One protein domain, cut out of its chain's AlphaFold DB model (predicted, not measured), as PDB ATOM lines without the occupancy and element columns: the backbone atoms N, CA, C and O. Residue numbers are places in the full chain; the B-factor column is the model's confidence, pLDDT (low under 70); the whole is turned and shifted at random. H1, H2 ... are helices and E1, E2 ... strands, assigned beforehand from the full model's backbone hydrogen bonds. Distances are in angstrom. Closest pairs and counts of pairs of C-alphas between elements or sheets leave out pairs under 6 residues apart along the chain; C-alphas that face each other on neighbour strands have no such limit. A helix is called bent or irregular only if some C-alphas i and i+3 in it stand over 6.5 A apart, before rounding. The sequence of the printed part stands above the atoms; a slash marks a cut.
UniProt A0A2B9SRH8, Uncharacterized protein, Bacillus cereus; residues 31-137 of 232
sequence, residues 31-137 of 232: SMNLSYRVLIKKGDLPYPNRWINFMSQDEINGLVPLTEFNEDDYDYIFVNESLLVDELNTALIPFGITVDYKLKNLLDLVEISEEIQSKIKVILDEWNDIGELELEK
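This is residues 31 to 137 of the 232 residues of an uncharacterized protein of Bacillus cereus (UniProt A0A2B9SRH8). An antiparallel strand pair, E2 and E4, crosses the middle of an elongated body, with helices H2 and H4 side by side toward one end. Toward the other end lie a small antiparallel pair, E1 and E3, and the short helices H1 and H5. The 107 printed residues hold, along the chain, E1 E2 H1 E3 E4 H2 H3 H4 H5, a mixed class of helices and strands. The whole is compact, with a radius of gyration of the C-alphas of 13.5 A, and spans 40 by 26 by 23 A.

E2 is residues 37 to 41, 13.0 A long, and E4 is residues 74 to 79, 14.2 A. H2, residues 82 to 95, is 20.2 A long and begins at C-alpha 82 (13.704, -26.740, -28.102); it is irregular, but only just, with C-alphas 91 and 94 6.9 A apart. H4, residues 114 to 124, is 14.9 A long. E1 is residues 31 to 33, from C-alpha 31 at (10.662, -12.519, -50.027), and E3 is residues 63 to 65. H1 is residues 59 to 62, H3 104 to 107 and H5 133 to 136.

E2 and E4 are antiparallel at 169 degrees, with N 38 and O 78 2.9 A apart, within hydrogen-bond range. Residues 38 to 39 of E2 also pair antiparallel with residues 52 to 53. H2 and H4 touch, closest at the C-alphas of Ala 91 and Lys 119, 6.4 A, at a shallow tilt of 15 degrees, opposite ways. H3 touches no helix. E1 and E3 are antiparallel at 152 degrees, with N 32 and O 64 at 2.8 A. The closest C-alphas of E1 and H5, Asn 33 and Glu 136, are 5.1 A apart; those of E1 and H1, Asn 33 and Gly 62, 5.6 A. Every O i to N i+4 pair is within hydrogen-bond range in H4, and 8 of 10 in H2; H1, H3 and H5 are too short for one.

The C-alphas farthest apart, Thr 67 and Pro 94, are 41.6 A apart. The printed part has no cut, and the link from E2 to H1 is long, with 17 residues. Mean pLDDT of the printed part is 91.7; residues 56 to 58 are under 70.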
ATOM      1  N   SER A  31      11.492 -11.876 -51.037       92.00
ATOM      2  CA  SER A  31      10.662 -12.519 -50.027       92.00
ATOM      3  C   SER A  31      11.387 -12.584 -48.688       92.00
ATOM      4  O   SER A  31      12.615 -12.564 -48.628       92.00
ATOM      5  N   MET A  32      10.608 -12.665 -47.618       91.00
ATOM      6  CA  MET A  32      11.059 -13.077 -46.300       91.00
ATOM      7  C   MET A  32      10.947 -14.597 -46.195       91.00
ATOM      8  O   MET A  32       9.907 -15.162 -46.543       91.00
ATOM      9  N   ASN A  33      11.995 -15.252 -45.707       88.75
ATOM     10  CA  ASN A  33      11.948 -16.649 -45.308       88.75
ATOM     11  C   ASN A  33      11.525 -16.750 -43.839       88.75
ATOM     12  O   ASN A  33      12.314 -16.568 -42.920       88.75
ATOM     13  N   LEU A  34      10.255 -17.061 -43.620       89.56
ATOM     14  CA  LEU A  34       9.677 -17.248 -42.295       89.56
ATOM     15  C   LEU A  34       9.545 -18.721 -41.909       89.56
ATOM     16  O   LEU A  34       8.863 -19.040 -40.937       89.56
ATOM     17  N   SER A  35      10.174 -19.631 -42.654       85.56
ATOM     18  CA  SER A  35      10.162 -21.059 -42.334       85.56
ATOM     19  C   SER A  35      10.603 -21.288 -40.888       85.56
ATOM     20  O   SER A  35      11.565 -20.681 -40.425       85.56
ATOM     21  N   TYR A  36       9.886 -22.156 -40.170       84.56
ATOM     22  CA  TYR A  36      10.126 -22.461 -38.750       84.56
ATOM     23  C   TYR A  36       9.894 -21.304 -37.760       84.56
ATOM     24  O   TYR A  36      10.210 -21.435 -36.574       84.56
ATOM     25  N   ARG A  37       9.295 -20.196 -38.210       90.06
ATOM     26  CA  ARG A  37       8.959 -19.056 -37.352       90.06
ATOM     27  C   ARG A  37       7.493 -19.050 -36.943       90.06
ATOM     28  O   ARG A  37       6.609 -19.550 -37.647       90.06
ATOM     29  N   VAL A  38       7.239 -18.430 -35.800       93.44
ATOM     30  CA  VAL A  38       5.903 -18.112 -35.302       93.44
ATOM     31  C   VAL A  38       5.786 -16.602 -35.182       93.44
ATOM     32  O   VAL A  38       6.695 -15.937 -34.691       93.44
ATOM     33  N   LEU A  39       4.679 -16.056 -35.680       95.25
ATOM     34  CA  LEU A  39       4.427 -14.621 -35.714       95.25
ATOM     35  C   LEU A  39       3.149 -14.294 -34.943       95.25
ATOM     36  O   LEU A  39       2.086 -14.872 -35.191       95.25
ATOM     37  N   ILE A  40       3.245 -13.310 -34.052       97.44
ATOM     38  CA  ILE A  40       2.134 -12.789 -33.256       97.44
ATOM     39  C   ILE A  40       1.887 -11.346 -33.683       97.44
ATOM     40  O   ILE A  40       2.726 -10.471 -33.473       97.44
ATOM     41  N   LYS A  41       0.729 -11.094 -34.301       97.75
ATOM     42  CA  LYS A  41       0.323  -9.742 -34.697       97.75
ATOM     43  C   LYS A  41       0.037  -8.869 -33.483       97.75
ATOM     44  O   LYS A  41      -0.322  -9.370 -32.416       97.75
ATOM     45  N   LYS A  42       0.122  -7.553 -33.688       97.75
ATOM     46  CA  LYS A  42      -0.225  -6.553 -32.674       97.75
ATOM     47  C   LYS A  42      -1.588  -6.828 -32.038       97.75
ATOM     48  O   LYS A  42      -2.616  -6.766 -32.711       97.75
ATOM     49  N   GLY A  43      -1.588  -7.106 -30.734       96.69
ATOM     50  CA  GLY A  43      -2.800  -7.370 -29.950       96.69
ATOM     51  C   GLY A  43      -3.356  -8.800 -30.020       96.69
ATOM     52  O   GLY A  43      -4.362  -9.070 -29.365       96.69
ATOM     53  N   ASP A  44      -2.715  -9.723 -30.744       98.25
ATOM     54  CA  ASP A  44      -3.137 -11.132 -30.826       98.25
ATOM     55  C   ASP A  44      -2.467 -12.038 -29.773       98.25
ATOM     56  O   ASP A  44      -2.790 -13.223 -29.687       98.25
ATOM     57  N   LEU A  45      -1.594 -11.503 -28.908       98.00
ATOM     58  CA  LEU A  45      -1.002 -12.259 -27.792       98.00
ATOM     59  C   LEU A  45      -2.048 -13.012 -26.935       98.00
ATOM     60  O   LEU A  45      -1.799 -14.175 -26.618       98.00
ATOM     61  N   PRO A  46      -3.226 -12.443 -26.595       98.31
ATOM     62  CA  PRO A  46      -4.250 -13.157 -25.830       98.31
ATOM     63  C   PRO A  46      -4.876 -14.355 -26.554       98.31
ATOM     64  O   PRO A  46      -5.560 -15.137 -25.901       98.31
ATOM     65  N   TYR A  47      -4.677 -14.499 -27.868       98.25
ATOM     66  CA  TYR A  47      -5.385 -15.450 -28.730       98.25
ATOM     67  C   TYR A  47      -4.401 -16.372 -29.481       98.25
ATOM     68  O   TYR A  47      -4.165 -16.165 -30.674       98.25
ATOM     69  N   PRO A  48      -3.824 -17.404 -28.827       96.75
ATOM     70  CA  PRO A  48      -2.835 -18.293 -29.444       96.75
ATOM     71  C   PRO A  48      -3.271 -18.940 -30.760       96.75
ATOM     72  O   PRO A  48      -2.468 -19.091 -31.675       96.75
ATOM     73  N   ASN A  49      -4.559 -19.249 -30.907       95.56
ATOM     74  CA  ASN A  49      -5.118 -19.777 -32.153       95.56
ATOM     75  C   ASN A  49      -5.115 -18.807 -33.345       95.56
ATOM     76  O   ASN A  49      -5.473 -19.208 -34.453       95.56
ATOM     77  N   ARG A  50      -4.738 -17.542 -33.138       96.69
ATOM     78  CA  ARG A  50      -4.527 -16.548 -34.199       96.69
ATOM     79  C   ARG A  50      -3.060 -16.372 -34.566       96.69
ATOM     80  O   ARG A  50      -2.771 -15.676 -35.538       96.69
ATOM     81  N   TRP A  51      -2.140 -16.967 -33.809       95.38
ATOM     82  CA  TRP A  51      -0.717 -16.865 -34.105       95.38
ATOM     83  C   TRP A  51      -0.416 -17.598 -35.409       95.38
ATOM     84  O   TRP A  51      -0.939 -18.680 -35.686       95.38
ATOM     85  N   ILE A  52       0.423 -16.988 -36.238       92.81
ATOM     86  CA  ILE A  52       0.765 -17.524 -37.550       92.81
ATOM     87  C   ILE A  52       1.956 -18.452 -37.363       92.81
ATOM     88  O   ILE A  52       3.015 -18.015 -36.923       92.81
ATOM     89  N   ASN A  53       1.779 -19.728 -37.689       89.81
ATOM     90  CA  ASN A  53       2.794 -20.752 -37.491       89.81
ATOM     91  C   ASN A  53       3.311 -21.282 -38.836       89.81
ATOM     92  O   ASN A  53       2.603 -22.012 -39.531       89.81
ATOM     93  N   PHE A  54       4.562 -20.962 -39.167       87.88
ATOM     94  CA  PHE A  54       5.248 -21.438 -40.370       87.88
ATOM     95  C   PHE A  54       6.084 -22.709 -40.132       87.88
ATOM     96  O   PHE A  54       6.883 -23.089 -40.984       87.88
ATOM     97  N   MET A  55       5.870 -23.437 -39.029       75.06
ATOM     98  CA  MET A  55       6.493 -24.746 -38.731       75.06
ATOM     99  C   MET A  55       6.040 -25.893 -39.659       75.06
ATOM    100  O   MET A  55       6.146 -27.074 -39.309       75.06
ATOM    101  N   SER A  56       5.476 -25.585 -40.827       61.69
ATOM    102  CA  SER A  56       5.092 -26.600 -41.803       61.69
ATOM    103  C   SER A  56       6.348 -27.193 -42.450       61.69
ATOM    104  O   SER A  56       7.312 -26.478 -42.688       61.69
ATOM    105  N   GLN A  57       6.327 -28.490 -42.774       56.47
ATOM    106  CA  GLN A  57       7.415 -29.142 -43.529       56.47
ATOM    107  C   GLN A  57       7.564 -28.607 -44.962       56.47
ATOM    108  O   GLN A  57       8.496 -28.987 -45.662       56.47
ATOM    109  N   ASP A  58       6.624 -27.781 -45.413       69.81
ATOM    110  CA  ASP A  58       6.631 -27.181 -46.733       69.81
ATOM    111  C   ASP A  58       7.164 -25.749 -46.639       69.81
ATOM    112  O   ASP A  58       6.442 -24.816 -46.268       69.81
ATOM    113  N   GLU A  59       8.449 -25.600 -46.959       70.69
ATOM    114  CA  GLU A  59       9.173 -24.323 -46.971       70.69
ATOM    115  C   GLU A  59       8.487 -23.272 -47.854       70.69
ATOM    116  O   GLU A  59       8.577 -22.084 -47.557       70.69
ATOM    117  N   ILE A  60       7.720 -23.679 -48.881       76.56
ATOM    118  CA  ILE A  60       6.959 -22.744 -49.729       76.56
ATOM    119  C   ILE A  60       6.032 -21.868 -48.893       76.56
ATOM    120  O   ILE A  60       5.865 -20.691 -49.206       76.56
ATOM    121  N   ASN A  61       5.432 -22.419 -47.838       80.25
ATOM    122  CA  ASN A  61       4.494 -21.669 -47.012       80.25
ATOM    123  C   ASN A  61       5.196 -20.606 -46.161       80.25
ATOM    124  O   ASN A  61       4.549 -19.640 -45.776       80.25
ATOM    125  N   GLY A  62       6.494 -20.769 -45.886       85.69
ATOM    126  CA  GLY A  62       7.314 -19.794 -45.171       85.69
ATOM    127  C   GLY A  62       7.840 -18.659 -46.053       85.69
ATOM    128  O   GLY A  62       8.346 -17.678 -45.523       85.69
ATOM    129  N   LEU A  63       7.723 -18.749 -47.381       88.81
ATOM    130  CA  LEU A  63       8.212 -17.720 -48.300       88.81
ATOM    131  C   LEU A  63       7.141 -16.649 -48.526       88.81
ATOM    132  O   LEU A  63       6.227 -16.823 -49.333       88.81
ATOM    133  N   VAL A  64       7.274 -15.517 -47.836       90.88
ATOM    134  CA  VAL A  64       6.304 -14.414 -47.900       90.88
ATOM    135  C   VAL A  64       6.890 -13.247 -48.696       90.88
ATOM    136  O   VAL A  64       7.947 -12.745 -48.319       90.88
ATOM    137  N   PRO A  65       6.247 -12.767 -49.776       92.19
ATOM    138  CA  PRO A  65       6.732 -11.604 -50.516       92.19
ATOM    139  C   PRO A  65       6.920 -10.381 -49.610       92.19
ATOM    140  O   PRO A  65       6.054 -10.070 -48.796       92.19
ATOM    141  N   LEU A  66       8.001  -9.615 -49.797       92.62
ATOM    142  CA  LEU A  66       8.235  -8.393 -49.007       92.62
ATOM    143  C   LEU A  66       7.162  -7.314 -49.228       92.62
ATOM    144  O   LEU A  66       7.028  -6.403 -48.424       92.62
ATOM    145  N   THR A  67       6.384  -7.401 -50.308       93.19
ATOM    146  CA  THR A  67       5.214  -6.534 -50.532       93.19
ATOM    147  C   THR A  67       4.030  -6.866 -49.624       93.19
ATOM    148  O   THR A  67       3.107  -6.066 -49.520       93.19
ATOM    149  N   GLU A  68       4.033  -8.050 -49.014       92.06
ATOM    150  CA  GLU A  68       2.966  -8.583 -48.161       92.06
ATOM    151  C   GLU A  68       3.407  -8.731 -46.698       92.06
ATOM    152  O   GLU A  68       2.583  -9.028 -45.835       92.06
ATOM    153  N   PHE A  69       4.691  -8.508 -46.412       93.00
ATOM    154  CA  PHE A  69       5.266  -8.590 -45.080       93.00
ATOM    155  C   PHE A  69       5.711  -7.212 -44.594       93.00
ATOM    156  O   PHE A  69       6.523  -6.545 -45.236       93.00
ATOM    157  N   ASN A  70       5.214  -6.819 -43.425       93.94
ATOM    158  CA  ASN A  70       5.682  -5.652 -42.696       93.94
ATOM    159  C   ASN A  70       5.945  -6.046 -41.244       93.94
ATOM    160  O   ASN A  70       5.025  -6.425 -40.524       93.94
ATOM    161  N   GLU A  71       7.199  -5.949 -40.819       93.81
ATOM    162  CA  GLU A  71       7.626  -6.303 -39.464       93.81
ATOM    163  C   GLU A  71       6.891  -5.487 -38.390       93.81
ATOM    164  O   GLU A  71       6.512  -6.026 -37.351       93.81
ATOM    165  N   ASP A  72       6.562  -4.226 -38.686       95.19
ATOM    166  CA  ASP A  72       5.815  -3.346 -37.785       95.19
ATOM    167  C   ASP A  72       4.380  -3.824 -37.502       95.19
ATOM    168  O   ASP A  72       3.708  -3.251 -36.645       95.19
ATOM    169  N   ASP A  73       3.866  -4.842 -38.189       96.75
ATOM    170  CA  ASP A  73       2.526  -5.379 -37.924       96.75
ATOM    171  C   ASP A  73       2.511  -6.374 -36.742       96.75
ATOM    172  O   ASP A  73       1.437  -6.802 -36.298       96.75
ATOM    173  N   TYR A  74       3.685  -6.725 -36.211       97.31
ATOM    174  CA  TYR A  74       3.871  -7.797 -35.236       97.31
ATOM    175  C   TYR A  74       4.345  -7.280 -33.871       97.31
ATOM    176  O   TYR A  74       5.057  -6.283 -33.778       97.31
ATOM    177  N   ASP A  75       3.903  -7.955 -32.806       97.31
ATOM    178  CA  ASP A  75       4.450  -7.787 -31.453       97.31
ATOM    179  C   ASP A  75       5.635  -8.745 -31.232       97.31
ATOM    180  O   ASP A  75       6.608  -8.377 -30.576       97.31
ATOM    181  N   TYR A  76       5.558  -9.958 -31.802       97.56
ATOM    182  CA  TYR A  76       6.589 -10.989 -31.671       97.56
ATOM    183  C   TYR A  76       6.793 -11.761 -32.970       97.56
ATOM    184  O   TYR A  76       5.826 -12.158 -33.628       97.56
ATOM    185  N   ILE A  77       8.055 -12.032 -33.285       95.81
ATOM    186  CA  ILE A  77       8.488 -12.976 -34.314       95.81
ATOM    187  C   ILE A  77       9.583 -13.817 -33.675       95.81
ATOM    188  O   ILE A  77      10.518 -13.250 -33.134       95.81
ATOM    189  N   PHE A  78       9.468 -15.142 -33.691       93.75
ATOM    190  CA  PHE A  78      10.466 -15.998 -33.046       93.75
ATOM    191  C   PHE A  78      10.616 -17.338 -33.759       93.75
ATOM    192  O   PHE A  78       9.657 -17.863 -34.340       93.75
ATOM    193  N   VAL A  79      11.817 -17.909 -33.696       89.94
ATOM    194  CA  VAL A  79      12.065 -19.302 -34.082       89.94
ATOM    195  C   VAL A  79      11.576 -20.232 -32.976       89.94
ATOM    196  O   VAL A  79      11.829 -20.029 -31.790       89.94
ATOM    197  N   ASN A  80      10.865 -21.288 -33.358       84.81
ATOM    198  CA  ASN A  80      10.433 -22.302 -32.407       84.81
ATOM    199  C   ASN A  80      11.544 -23.338 -32.173       84.81
ATOM    200  O   ASN A  80      11.653 -24.334 -32.894       84.81
ATOM    201  N   GLU A  81      12.360 -23.089 -31.153       88.25
ATOM    202  CA  GLU A  81      13.467 -23.954 -30.745       88.25
ATOM    203  C   GLU A  81      13.163 -24.758 -29.472       88.25
ATOM    204  O   GLU A  81      12.314 -24.398 -28.658       88.25
ATOM    205  N   SER A  82      13.902 -25.852 -29.258       89.81
ATOM    206  CA  SER A  82      13.704 -26.740 -28.102       89.81
ATOM    207  C   SER A  82      13.811 -26.019 -26.752       89.81
ATOM    208  O   SER A  82      13.032 -26.304 -25.849       89.81
ATOM    209  N   LEU A  83      14.750 -25.077 -26.617       92.94
ATOM    210  CA  LEU A  83      14.953 -24.300 -25.387       92.94
ATOM    211  C   LEU A  83      13.745 -23.404 -25.077       92.94
ATOM    212  O   LEU A  83      13.245 -23.428 -23.953       92.94
ATOM    213  N   LEU A  84      13.212 -22.705 -26.084       93.56
ATOM    214  CA  LEU A  84      11.983 -21.920 -25.953       93.56
ATOM    215  C   LEU A  84      10.804 -22.798 -25.502       93.56
ATOM    216  O   LEU A  84      10.029 -22.418 -24.623       93.56
ATOM    217  N   VAL A  85      10.665 -23.995 -26.078       93.00
ATOM    218  CA  VAL A  85       9.608 -24.949 -25.704       93.00
ATOM    219  C   VAL A  85       9.735 -25.380 -24.239       93.00
ATOM    220  O   VAL A  85       8.719 -25.500 -23.549       93.00
ATOM    221  N   ASP A  86      10.951 -25.594 -23.740       94.81
ATOM    222  CA  ASP A  86      11.202 -25.955 -22.341       94.81
ATOM    223  C   ASP A  86      10.857 -24.805 -21.373       94.81
ATOM    224  O   ASP A  86      10.240 -25.032 -20.322       94.81
ATOM    225  N   GLU A  87      11.187 -23.563 -21.736       96.19
ATOM    226  CA  GLU A  87      10.841 -22.364 -20.961       96.19
ATOM    227  C   GLU A  87       9.327 -22.134 -20.917       96.19
ATOM    228  O   GLU A  87       8.750 -21.959 -19.835       96.19
ATOM    229  N   LEU A  88       8.660 -22.232 -22.073       95.75
ATOM    230  CA  LEU A  88       7.204 -22.155 -22.168       95.75
ATOM    231  C   LEU A  88       6.544 -23.258 -21.335       95.75
ATOM    232  O   LEU A  88       5.637 -22.975 -20.556       95.75
ATOM    233  N   ASN A  89       7.014 -24.506 -21.421       95.56
ATOM    234  CA  ASN A  89       6.503 -25.591 -20.579       95.56
ATOM    235  C   ASN A  89       6.656 -25.285 -19.089       95.56
ATOM    236  O   ASN A  89       5.699 -25.423 -18.329       95.56
ATOM    237  N   THR A  90       7.840 -24.844 -18.665       95.94
ATOM    238  CA  THR A  90       8.117 -24.526 -17.258       95.94
ATOM    239  C   THR A  90       7.155 -23.464 -16.726       95.94
ATOM    240  O   THR A  90       6.647 -23.587 -15.609       95.94
ATOM    241  N   ALA A  91       6.856 -22.448 -17.536       95.88
ATOM    242  CA  ALA A  91       5.936 -21.380 -17.170       95.88
ATOM    243  C   ALA A  91       4.455 -21.793 -17.212       95.88
ATOM    244  O   ALA A  91       3.660 -21.267 -16.431       95.88
ATOM    245  N   LEU A  92       4.079 -22.714 -18.104       96.56
ATOM    246  CA  LEU A  92       2.682 -23.019 -18.423       96.56
ATOM    247  C   LEU A  92       2.132 -24.294 -17.760       96.56
ATOM    248  O   LEU A  92       0.922 -24.385 -17.530       96.56
ATOM    249  N   ILE A  93       2.994 -25.229 -17.342       96.06
ATOM    250  CA  ILE A  93       2.604 -26.442 -16.598       96.06
ATOM    251  C   ILE A  93       1.760 -26.138 -15.345       96.06
ATOM    252  O   ILE A  93       0.765 -26.840 -15.136       96.06
ATOM    253  N   PRO A  94       2.062 -25.110 -14.520       96.50
ATOM    254  CA  PRO A  94       1.228 -24.756 -13.366       96.50
ATOM    255  C   PRO A  94      -0.221 -24.398 -13.726       96.50
ATOM    256  O   PRO A  94      -1.110 -24.526 -12.885       96.50
ATOM    257  N   PHE A  95      -0.464 -23.992 -14.974       95.19
ATOM    258  CA  PHE A  95      -1.782 -23.664 -15.518       95.19
ATOM    259  C   PHE A  95      -2.438 -24.848 -16.245       95.19
ATOM    260  O   PHE A  95      -3.503 -24.697 -16.840       95.19
ATOM    261  N   GLY A  96      -1.818 -26.033 -16.207       94.31
ATOM    262  CA  GLY A  96      -2.307 -27.231 -16.888       94.31
ATOM    263  C   GLY A  96      -2.095 -27.220 -18.404       94.31
ATOM    264  O   GLY A  96      -2.717 -28.019 -19.100       94.31
ATOM    265  N   ILE A  97      -1.235 -26.336 -18.917       94.75
ATOM    266  CA  ILE A  97      -0.907 -26.232 -20.340       94.75
ATOM    267  C   ILE A  97       0.474 -26.850 -20.565       94.75
ATOM    268  O   ILE A  97       1.447 -26.483 -19.909       94.75
ATOM    269  N   THR A  98       0.561 -27.786 -21.505       93.44
ATOM    270  CA  THR A  98       1.827 -28.360 -21.974       93.44
ATOM    271  C   THR A  98       2.080 -27.912 -23.401       93.44
ATOM    272  O   THR A  98       1.146 -27.812 -24.191       93.44
ATOM    273  N   VAL A  99       3.334 -27.659 -23.743       90.25
ATOM    274  CA  VAL A  99       3.766 -27.168 -25.050       90.25
ATOM    275  C   VAL A  99       4.618 -28.249 -25.705       90.25
ATOM    276  O   VAL A  99       5.564 -28.753 -25.109       90.25
ATOM    277  N   ASP A 100       4.262 -28.664 -26.917       88.81
ATOM    278  CA  ASP A 100       5.091 -29.584 -27.697       88.81
ATOM    279  C   ASP A 100       5.996 -28.812 -28.668       88.81
ATOM    280  O   ASP A 100       5.873 -27.600 -28.830       88.81
ATOM    281  N   TYR A 101       6.879 -29.525 -29.366       85.12
ATOM    282  CA  TYR A 101       7.779 -28.939 -30.366       85.12
ATOM    283  C   TYR A 101       7.062 -28.276 -31.556       85.12
ATOM    284  O   TYR A 101       7.716 -27.661 -32.389       85.12
ATOM    285  N   LYS A 102       5.739 -28.425 -31.694       85.38
ATOM    286  CA  LYS A 102       4.922 -27.755 -32.721       85.38
ATOM    287  C   LYS A 102       4.087 -26.615 -32.144       85.38
ATOM    288  O   LYS A 102       3.294 -26.026 -32.876       85.38
ATOM    289  N   LEU A 103       4.228 -26.349 -30.844       89.06
ATOM    290  CA  LEU A 103       3.374 -25.480 -30.042       89.06
ATOM    291  C   LEU A 103       1.885 -25.846 -30.117       89.06
ATOM    292  O   LEU A 103       1.038 -25.030 -29.767       89.06
ATOM    293  N   LYS A 104       1.528 -27.056 -30.561       85.88
ATOM    294  CA  LYS A 104       0.162 -27.375 -30.997       85.88
ATOM    295  C   LYS A 104      -0.864 -27.127 -29.892       85.88
ATOM    296  O   LYS A 104      -1.842 -26.422 -30.100       85.88
ATOM    297  N   ASN A 105      -0.599 -27.654 -28.702       90.38
ATOM    298  CA  ASN A 105      -1.486 -27.510 -27.549       90.38
ATOM    299  C   ASN A 105      -1.664 -26.050 -27.100       90.38
ATOM    300  O   ASN A 105      -2.716 -25.706 -26.572       90.38
ATOM    301  N   LEU A 106      -0.644 -25.203 -27.292       93.44
ATOM    302  CA  LEU A 106      -0.727 -23.770 -27.014       93.44
ATOM    303  C   LEU A 106      -1.562 -23.075 -28.093       93.44
ATOM    304  O   LEU A 106      -2.482 -22.339 -27.763       93.44
ATOM    305  N   LEU A 107      -1.283 -23.358 -29.367       93.69
ATOM    306  CA  LEU A 107      -1.979 -22.779 -30.518       93.69
ATOM    307  C   LEU A 107      -3.450 -23.213 -30.620       93.69
ATOM    308  O   LEU A 107      -4.251 -22.513 -31.224       93.69
ATOM    309  N   ASP A 108      -3.847 -24.328 -30.008       94.19
ATOM    310  CA  ASP A 108      -5.249 -24.759 -29.965       94.19
ATOM    311  C   ASP A 108      -6.097 -23.945 -28.952       94.19
ATOM    312  O   ASP A 108      -7.327 -24.064 -28.926       94.19
ATOM    313  N   LEU A 109      -5.475 -23.098 -28.116       96.25
ATOM    314  CA  LEU A 109      -6.180 -22.269 -27.135       96.25
ATOM    315  C   LEU A 109      -6.865 -21.069 -27.797       96.25
ATOM    316  O   LEU A 109      -6.245 -20.276 -28.504       96.25
ATOM    317  N   VAL A 110      -8.160 -20.906 -27.506       97.31
ATOM    318  CA  VAL A 110      -8.959 -19.783 -28.022       97.31
ATOM    319  C   VAL A 110      -8.538 -18.464 -27.395       97.31
ATOM    320  O   VAL A 110      -8.466 -17.467 -28.099       97.31
ATOM    321  N   GLU A 111      -8.291 -18.455 -26.088       97.62
ATOM    322  CA  GLU A 111      -7.905 -17.270 -25.326       97.62
ATOM    323  C   GLU A 111      -7.130 -17.697 -24.072       97.62
ATOM    324  O   GLU A 111      -7.401 -18.759 -23.501       97.62
ATOM    325  N   ILE A 112      -6.175 -16.875 -23.638       97.56
ATOM    326  CA  ILE A 112      -5.376 -17.083 -22.423       97.56
ATOM    327  C   ILE A 112      -5.552 -15.925 -21.436       97.56
ATOM    328  O   ILE A 112      -5.736 -14.771 -21.823       97.56
ATOM    329  N   SER A 113      -5.479 -16.223 -20.136       97.62
ATOM    330  CA  SER A 113      -5.618 -15.213 -19.078       97.62
ATOM    331  C   SER A 113      -4.456 -14.217 -19.071       97.62
ATOM    332  O   SER A 113      -3.355 -14.535 -19.516       97.62
ATOM    333  N   GLU A 114      -4.664 -13.028 -18.495       97.81
ATOM    334  CA  GLU A 114      -3.606 -12.012 -18.339       97.81
ATOM    335  C   GLU A 114      -2.376 -12.546 -17.586       97.81
ATOM    336  O   GLU A 114      -1.243 -12.189 -17.904       97.81
ATOM    337  N   GLU A 115      -2.582 -13.441 -16.614       97.44
ATOM    338  CA  GLU A 115      -1.486 -14.079 -15.882       97.44
ATOM    339  C   GLU A 115      -0.614 -14.933 -16.813       97.44
ATOM    340  O   GLU A 115       0.611 -14.814 -16.792       97.44
ATOM    341  N   ILE A 116      -1.237 -15.739 -17.680       97.75
ATOM    342  CA  ILE A 116      -0.537 -16.554 -18.680       97.75
ATOM    343  C   ILE A 116       0.144 -15.655 -19.717       97.75
ATOM    344  O   ILE A 116       1.313 -15.871 -20.037       97.75
ATOM    345  N   GLN A 117      -0.544 -14.613 -20.196       97.94
ATOM    346  CA  GLN A 117       0.024 -13.636 -21.130       97.94
ATOM    347  C   GLN A 117       1.292 -12.996 -20.559       97.94
ATOM    348  O   GLN A 117       2.300 -12.915 -21.254       97.94
ATOM    349  N   SER A 118       1.277 -12.598 -19.282       97.75
ATOM    350  CA  SER A 118       2.449 -12.015 -18.627       97.75
ATOM    351  C   SER A 118       3.625 -12.990 -18.557       97.75
ATOM    352  O   SER A 118       4.765 -12.544 -18.642       97.75
ATOM    353  N   LYS A 119       3.376 -14.294 -18.386       97.75
ATOM    354  CA  LYS A 119       4.437 -15.312 -18.380       97.75
ATOM    355  C   LYS A 119       5.032 -15.521 -19.766       97.75
ATOM    356  O   LYS A 119       6.249 -15.517 -19.896       97.75
ATOM    357  N   ILE A 120       4.176 -15.656 -20.776       97.31
ATOM    358  CA  ILE A 120       4.597 -15.828 -22.169       97.31
ATOM    359  C   ILE A 120       5.378 -14.604 -22.636       97.31
ATOM    360  O   ILE A 120       6.443 -14.760 -23.213       97.31
ATOM    361  N   LYS A 121       4.899 -13.396 -22.330       97.50
ATOM    362  CA  LYS A 121       5.568 -12.147 -22.697       97.50
ATOM    363  C   LYS A 121       7.008 -12.076 -22.190       97.50
ATOM    364  O   LYS A 121       7.888 -11.747 -22.966       97.50
ATOM    365  N   VAL A 122       7.247 -12.412 -20.920       97.12
ATOM    366  CA  VAL A 122       8.607 -12.397 -20.351       97.12
ATOM    367  C   VAL A 122       9.547 -13.307 -21.136       97.12
ATOM    368  O   VAL A 122      10.678 -12.918 -21.382       97.12
ATOM    369  N   ILE A 123       9.067 -14.483 -21.543       96.81
ATOM    370  CA  ILE A 123       9.847 -15.414 -22.360       96.81
ATOM    371  C   ILE A 123      10.047 -14.819 -23.756       96.81
ATOM    372  O   ILE A 123      11.171 -14.633 -24.192       96.81
ATOM    373  N   LEU A 124       8.972 -14.448 -24.453       96.56
ATOM    374  CA  LEU A 124       9.068 -13.972 -25.833       96.56
ATOM    375  C   LEU A 124       9.863 -12.670 -25.981       96.56
ATOM    376  O   LEU A 124      10.448 -12.467 -27.034       96.56
ATOM    377  N   ASP A 125       9.922 -11.811 -24.960       95.81
ATOM    378  CA  ASP A 125      10.766 -10.609 -24.972       95.81
ATOM    379  C   ASP A 125      12.273 -10.962 -25.087       95.81
ATOM    380  O   ASP A 125      13.035 -10.155 -25.614       95.81
ATOM    381  N   GLU A 126      12.705 -12.150 -24.638       94.00
ATOM    382  CA  GLU A 126      14.092 -12.643 -24.774       94.00
ATOM    383  C   GLU A 126      14.363 -13.327 -26.126       94.00
ATOM    384  O   GLU A 126      15.504 -13.363 -26.575       94.00
ATOM    385  N   TRP A 127      13.316 -13.845 -26.773       93.69
ATOM    386  CA  TRP A 127      13.384 -14.634 -28.011       93.69
ATOM    387  C   TRP A 127      12.856 -13.880 -29.244       93.69
ATOM    388  O   TRP A 127      12.593 -14.490 -30.278       93.69
ATOM    389  N   ASN A 128      12.608 -12.575 -29.124       94.00
ATOM    390  CA  ASN A 128      12.005 -11.791 -30.194       94.00
ATOM    391  C   ASN A 128      13.044 -11.419 -31.255       94.00
ATOM    392  O   ASN A 128      13.949 -10.635 -30.988       94.00
ATOM    393  N   ASP A 129      12.835 -11.894 -32.475       93.06
ATOM    394  CA  ASP A 129      13.719 -11.676 -33.620       93.06
ATOM    395  C   ASP A 129      13.397 -10.382 -34.392       93.06
ATOM    396  O   ASP A 129      13.979 -10.121 -35.448       93.06
ATOM    397  N   ILE A 130      12.446  -9.569 -33.914       91.94
ATOM    398  CA  ILE A 130      12.126  -8.281 -34.544       91.94
ATOM    399  C   ILE A 130      13.375  -7.385 -34.565       91.94
ATOM    400  O   ILE A 130      13.973  -7.089 -33.532       91.94
ATOM    401  N   GLY A 131      13.733  -6.901 -35.753       88.00
ATOM    402  CA  GLY A 131      14.943  -6.130 -36.029       88.00
ATOM    403  C   GLY A 131      16.150  -6.980 -36.438       88.00
ATOM    404  O   GLY A 131      17.159  -6.417 -36.863       88.00
ATOM    405  N   GLU A 132      16.048  -8.311 -36.372       86.69
ATOM    406  CA  GLU A 132      17.127  -9.259 -36.694       86.69
ATOM    407  C   GLU A 132      16.850 -10.079 -37.972       86.69
ATOM    408  O   GLU A 132      17.637 -10.936 -38.367       86.69
ATOM    409  N   LEU A 133      15.765  -9.774 -38.691       84.19
ATOM    410  CA  LEU A 133      15.302 -10.539 -39.858       84.19
ATOM    411  C   LEU A 133      16.015 -10.215 -41.182       84.19
ATOM    412  O   LEU A 133      15.606 -10.708 -42.233       84.19
ATOM    413  N   GLU A 134      17.058  -9.378 -41.192       81.50
ATOM    414  CA  GLU A 134      17.728  -8.997 -42.449       81.50
ATOM    415  C   GLU A 134      18.308 -10.214 -43.174       81.50
ATOM    416  O   GLU A 134      18.184 -10.324 -44.394       81.50
ATOM    417  N   LEU A 135      18.871 -11.155 -42.409       76.75
ATOM    418  CA  LEU A 135      19.447 -12.386 -42.938       76.75
ATOM    419  C   LEU A 135      18.395 -13.337 -43.511       76.75
ATOM    420  O   LEU A 135      18.764 -14.229 -44.256       76.75
ATOM    421  N   GLU A 136      17.106 -13.141 -43.229       84.31
ATOM    422  CA  GLU A 136      16.022 -13.987 -43.745       84.31
ATOM    423  C   GLU A 136      15.461 -13.497 -45.086       84.31
ATOM    424  O   GLU A 136      14.582 -14.130 -45.681       84.31
ATOM    425  N   LYS A 137      15.952 -12.364 -45.598       88.00
ATOM    426  CA  LYS A 137      15.549 -11.854 -46.909       88.00
ATOM    427  C   LYS A 137      16.232 -12.645 -48.019       88.00
ATOM    428  O   LYS A 137      17.446 -12.815 -48.039       88.00
TER     429      LYS A 137